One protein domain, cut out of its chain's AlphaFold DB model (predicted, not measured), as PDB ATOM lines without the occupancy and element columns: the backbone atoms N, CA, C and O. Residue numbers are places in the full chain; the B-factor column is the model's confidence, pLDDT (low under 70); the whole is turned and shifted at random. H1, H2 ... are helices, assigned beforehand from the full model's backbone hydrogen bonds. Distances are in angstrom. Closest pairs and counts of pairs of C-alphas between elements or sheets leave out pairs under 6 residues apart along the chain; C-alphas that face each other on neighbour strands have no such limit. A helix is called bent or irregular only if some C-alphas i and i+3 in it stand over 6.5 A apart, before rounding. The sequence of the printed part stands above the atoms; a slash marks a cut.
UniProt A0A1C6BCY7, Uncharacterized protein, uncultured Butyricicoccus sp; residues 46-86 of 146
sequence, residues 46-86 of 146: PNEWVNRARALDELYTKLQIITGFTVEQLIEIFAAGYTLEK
ATOM      1  N   PRO A  46     179.248 247.349 364.103       56.22
ATOM      2  CA  PRO A  46     180.530 247.964 363.742       56.22
ATOM      3  C   PRO A  46     181.619 246.941 363.377       56.22
ATOM      4  O   PRO A  46     182.516 247.225 362.588       56.22
ATOM      5  N   ASN A  47     181.509 245.728 363.924       64.50
ATOM      6  CA  ASN A  47     182.411 244.614 363.673       64.50
ATOM      7  C   ASN A  47     182.349 244.053 362.241       64.50
ATOM      8  O   ASN A  47     183.348 243.503 361.793       64.50
ATOM      9  N   GLU A  48     181.253 244.194 361.492       71.12
ATOM     10  CA  GLU A  48     181.153 243.617 360.149       71.12
ATOM     11  C   GLU A  48     182.067 244.354 359.163       71.12
ATOM     12  O   GLU A  48     182.829 243.728 358.429       71.12
ATOM     13  N   TRP A  49     182.068 245.686 359.205       75.62
ATOM     14  CA  TRP A  49     182.955 246.514 358.386       75.62
ATOM     15  C   TRP A  49     184.420 246.349 358.775       75.62
ATOM     16  O   TRP A  49     185.278 246.262 357.901       75.62
ATOM     17  N   VAL A  50     184.699 246.232 360.074       78.69
ATOM     18  CA  VAL A  50     186.048 245.943 360.576       78.69
ATOM     19  C   VAL A  50     186.521 244.568 360.099       78.69
ATOM     20  O   VAL A  50     187.651 244.428 359.638       78.69
ATOM     21  N   ASN A  51     185.652 243.556 360.139       82.31
ATOM     22  CA  ASN A  51     185.965 242.220 359.639       82.31
ATOM     23  C   ASN A  51     186.195 242.215 358.126       82.31
ATOM     24  O   ASN A  51     187.148 241.590 357.669       82.31
ATOM     25  N   ARG A  52     185.372 242.937 357.357       83.94
ATOM     26  CA  ARG A  52     185.555 243.086 355.907       83.94
ATOM     27  C   ARG A  52     186.859 243.802 355.572       83.94
ATOM     28  O   ARG A  52     187.586 243.324 354.712       83.94
ATOM     29  N   ALA A  53     187.176 244.896 356.264       84.56
ATOM     30  CA  ALA A  53     188.427 245.626 356.067       84.56
ATOM     31  C   ALA A  53     189.645 244.739 356.358       84.56
ATOM     32  O   ALA A  53     190.571 244.690 355.556       84.56
ATOM     33  N   ARG A  54     189.601 243.965 357.449       86.38
ATOM     34  CA  ARG A  54     190.647 242.992 357.794       86.38
ATOM     35  C   ARG A  54     190.788 241.881 356.750       86.38
ATOM     36  O   ARG A  54     191.904 241.535 356.388       86.38
ATOM     37  N   ALA A  55     189.679 241.332 356.257       87.81
ATOM     38  CA  ALA A  55     189.714 240.310 355.211       87.81
ATOM     39  C   ALA A  55     190.305 240.854 353.897       87.81
ATOM     40  O   ALA A  55     191.016 240.137 353.196       87.81
ATOM     41  N   LEU A  56     190.028 242.122 353.579       88.62
ATOM     42  CA  LEU A  56     190.591 242.806 352.417       88.62
ATOM     43  C   LEU A  56     192.109 242.993 352.558       88.62
ATOM     44  O   LEU A  56     192.850 242.697 351.627       88.62
ATOM     45  N   ASP A  57     192.562 243.442 353.729       88.94
ATOM     46  CA  ASP A  57     193.980 243.628 354.056       88.94
ATOM     47  C   ASP A  57     194.770 242.309 353.977       88.94
ATOM     48  O   ASP A  57     195.829 242.237 353.350       88.94
ATOM     49  N   GLU A  58     194.200 241.225 354.513       91.50
ATOM     50  CA  GLU A  58     194.784 239.887 354.419       91.50
ATOM     51  C   GLU A  58     194.891 239.413 352.960       91.50
ATOM     52  O   GLU A  58     195.917 238.859 352.556       91.50
ATOM     53  N   LEU A  59     193.851 239.641 352.151       88.88
ATOM     54  CA  LEU A  59     193.851 239.290 350.731       88.88
ATOM     55  C   LEU A  59     194.931 240.060 349.964       88.88
ATOM     56  O   LEU A  59     195.699 239.450 349.218       88.88
ATOM     57  N   TYR A  60     195.009 241.379 350.153       86.38
ATOM     58  CA  TYR A  60     195.998 242.214 349.474       86.38
ATOM     59  C   TYR A  60     197.423 241.852 349.874       86.38
ATOM     60  O   TYR A  60     198.279 241.718 349.002       86.38
ATOM     61  N   THR A  61     197.663 241.594 351.157       89.12
ATOM     62  CA  THR A  61     198.971 241.146 351.643       89.12
ATOM     63  C   THR A  61     199.372 239.817 351.005       89.12
ATOM     64  O   THR A  61     200.495 239.672 350.524       89.12
ATOM     65  N   LYS A  62     198.452 238.844 350.927       89.56
ATOM     66  CA  LYS A  62     198.714 237.558 350.256       89.56
ATOM     67  C   LYS A  62     199.051 237.741 348.780       89.56
ATOM     68  O   LYS A  62     200.003 237.134 348.298       89.56
ATOM     69  N   LEU A  63     198.300 238.582 348.069       85.50
ATOM     70  CA  LEU A  63     198.571 238.878 346.662       85.50
ATOM     71  C   LEU A  63     199.934 239.545 346.486       85.50
ATOM     72  O   LEU A  63     200.696 239.125 345.618       85.50
ATOM     73  N   GLN A  64     200.275 240.519 347.329       85.25
ATOM     74  CA  GLN A  64     201.566 241.196 347.284       85.25
ATOM     75  C   GLN A  64     202.729 240.234 347.550       85.25
ATOM     76  O   GLN A  64     203.728 240.287 346.838       85.25
ATOM     77  N   ILE A  65     202.599 239.315 348.511       83.69
ATOM     78  CA  ILE A  65     203.629 238.301 348.794       83.69
ATOM     79  C   ILE A  65     203.827 237.358 347.601       83.69
ATOM     80  O   ILE A  65     204.961 237.060 347.239       83.69
ATOM     81  N   ILE A  66     202.737 236.878 346.996       83.88
ATOM     82  CA  ILE A  66     202.800 235.863 345.933       83.88
ATOM     83  C   ILE A  66     203.240 236.469 344.596       83.88
ATOM     84  O   ILE A  66     203.979 235.840 343.844       83.88
ATOM     85  N   THR A  67     202.764 237.673 344.276       83.69
ATOM     86  CA  THR A  67     202.936 238.279 342.944       83.69
ATOM     87  C   THR A  67     203.971 239.400 342.910       83.69
ATOM     88  O   THR A  67     204.445 239.753 341.834       83.69
ATOM     89  N   GLY A  68     204.317 239.979 344.062       87.81
ATOM     90  CA  GLY A  68     205.166 241.167 344.163       87.81
ATOM     91  C   GLY A  68     204.464 242.489 343.834       87.81
ATOM     92  O   GLY A  68     205.092 243.538 343.963       87.81
ATOM     93  N   PHE A  69     203.187 242.477 343.428       88.06
ATOM     94  CA  PHE A  69     202.456 243.701 343.092       88.06
ATOM     95  C   PHE A  69     202.011 244.478 344.330       88.06
ATOM     96  O   PHE A  69     201.511 243.900 345.295       88.06
ATOM     97  N   THR A  70     202.135 245.804 344.280       89.75
ATOM     98  CA  THR A  70     201.537 246.679 345.299       89.75
ATOM     99  C   THR A  70     200.031 246.831 345.080       89.75
ATOM    100  O   THR A  70     199.504 246.539 344.002       89.75
ATOM    101  N   VAL A  71     199.316 247.311 346.101       86.56
ATOM    102  CA  VAL A  71     197.866 247.552 346.018       86.56
ATOM    103  C   VAL A  71     197.533 248.534 344.890       86.56
ATOM    104  O   VAL A  71     196.566 248.326 344.162       86.56
ATOM    105  N   GLU A  72     198.353 249.565 344.692       89.50
ATOM    106  CA  GLU A  72     198.175 250.558 343.629       89.50
ATOM    107  C   GLU A  72     198.291 249.919 342.243       89.50
ATOM    108  O   GLU A  72     197.425 250.123 341.395       89.50
ATOM    109  N   GLN A  73     199.307 249.079 342.040       88.19
ATOM    110  CA  GLN A  73     199.504 248.362 340.780       88.19
ATOM    111  C   GLN A  73     198.340 247.409 340.490       88.19
ATOM    112  O   GLN A  73     197.869 247.329 339.358       88.19
ATOM    113  N   LEU A  74     197.827 246.717 341.514       87.19
ATOM    114  CA  LEU A  74     196.653 245.853 341.372       87.19
ATOM    115  C   LEU A  74     195.407 246.649 340.962       87.19
ATOM    116  O   LEU A  74     194.669 246.217 340.078       87.19
ATOM    117  N   ILE A  75     195.182 247.823 341.559       87.50
ATOM    118  CA  ILE A  75     194.058 248.697 341.197       87.50
ATOM    119  C   ILE A  75     194.177 249.163 339.742       87.50
ATOM    120  O   ILE A  75     193.178 249.145 339.025       87.50
ATOM    121  N   GLU A  76     195.372 249.539 339.284       91.19
ATOM    122  CA  GLU A  76     195.612 249.943 337.892       91.19
ATOM    123  C   GLU A  76     195.338 248.803 336.902       91.19
ATOM    124  O   GLU A  76     194.682 249.015 335.880       91.19
ATOM    125  N   ILE A  77     195.767 247.581 337.228       88.06
ATOM    126  CA  ILE A  77     195.503 246.376 336.431       88.06
ATOM    127  C   ILE A  77     193.990 246.123 336.324       88.06
ATOM    128  O   ILE A  77     193.473 245.914 335.224       88.06
ATOM    129  N   PHE A  78     193.251 246.212 337.435       86.12
ATOM    130  CA  PHE A  78     191.794 246.051 337.420       86.12
ATOM    131  C   PHE A  78     191.079 247.178 336.673       86.12
ATOM    132  O   PHE A  78     190.137 246.917 335.924       86.12
ATOM    133  N   ALA A  79     191.535 248.423 336.824       90.56
ATOM    134  CA  ALA A  79     190.986 249.572 336.108       90.56
ATOM    135  C   ALA A  79     191.220 249.478 334.591       90.56
ATOM    136  O   ALA A  79     190.374 249.917 333.811       90.56
ATOM    137  N   ALA A  80     192.324 248.857 334.168       91.69
ATOM    138  CA  ALA A  80     192.607 248.544 332.770       91.69
ATOM    139  C   ALA A  80     191.773 247.364 332.219       91.69
ATOM    140  O   ALA A  80     191.876 247.044 331.035       91.69
ATOM    141  N   GLY A  81     190.919 246.744 333.043       88.12
ATOM    142  CA  GLY A  81     189.970 245.706 332.632       88.12
ATOM    143  C   GLY A  81     190.510 244.279 332.699       88.12
ATOM    144  O   GLY A  81     189.836 243.355 332.248       88.12
ATOM    145  N   TYR A  82     191.700 244.074 333.265       84.31
ATOM    146  CA  TYR A  82     192.216 242.732 333.521       84.31
ATOM    147  C   TYR A  82     191.480 242.110 334.709       84.31
ATOM    148  O   TYR A  82     191.203 242.779 335.700       84.31
ATOM    149  N   THR A  83     191.174 240.817 334.635       81.12
ATOM    150  CA  THR A  83     190.484 240.074 335.699       81.12
ATOM    151  C   THR A  83     191.375 238.964 336.237       81.12
ATOM    152  O   THR A  83     192.086 238.323 335.468       81.12
ATOM    153  N   LEU A  84     191.312 238.693 337.545       75.56
ATOM    154  CA  LEU A  84     191.948 237.501 338.106       75.56
ATOM    155  C   LEU A  84     191.163 236.265 337.662       75.56
ATOM    156  O   LEU A  84     190.029 236.056 338.097       75.56
ATOM    157  N   GLU A  85     191.763 235.439 336.812       78.06
ATOM    158  CA  GLU A  85     191.231 234.110 336.536       78.06
ATOM    159  C   GLU A  85     191.542 233.177 337.702       78.06
ATOM    160  O   GLU A  85     192.617 233.224 338.306       78.06
ATOM    161  N   LYS A  86     190.578 232.316 338.037       73.81
ATOM    162  CA  LYS A  86     190.797 231.272 339.033       73.81
ATOM    163  C   LYS A  86     191.890 230.339 338.498       73.81
ATOM    164  O   LYS A  86     191.681 229.771 337.427       73.81
TER     165      LYS A  86
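Overview. This is residues 46 to 86 of the 146 residues of an uncharacterized protein of uncultured Butyricicoccus sp (UniProt A0A1C6BCY7). One long straight helix, H1, makes the length of the domain, and near its last turns the chain folds into a corner where a short helix, H2, is set crosswise to it, like an L. The first half of H1, residues 46 to 56, sticks out free, and after H2 a tail of residues 80 to 86 has no named element. The printed part has 41 residues, with two named helices in the order H1, H2 and no named strand; the class is all helix. The whole is loose, with a radius of gyration of the C-alphas of 11.8 A, and elongated, spanning 33 by 21 by 21 A.

Arrangement. H1, residues 46 to 67, and H2, residues 71 to 79, are close but not clearly touching, with 2 pairs of C-alphas within 8 A. Their closest C-alphas are those of Tyr 60 and Val 71, 6.6 A apart. Their lines stand about perpendicular, at 90 degrees, and their centres are 15.5 A apart. The link from H1 to H2 has 3 residues and is tight. In H1 and H2 every pair of O i and N i+4 is within hydrogen-bond range.

Along the chain. H1 measures 32.1 A from C-alpha 46 at (180.530, 247.964, 363.742) to C-alpha 67 at (202.936, 238.279, 342.944). It is neither bent nor irregular, but only just: C-alphas 46 and 49 are 6.1 A apart. H2 measures 12.2 A from its first to its last C-alpha and ends with C-alpha 79 at (190.986, 249.572, 336.108).

Size, cuts and confidence. The two C-alphas farthest apart are those of Pro 46 and Ala 80, 33.2 A. Without residues 46 to 56, the body of 30 residues spans 22 by 21 by 15 A. The printed part has no cut. The mean pLDDT of the printed part is 84.1, and residues 46 to 47 are under 70.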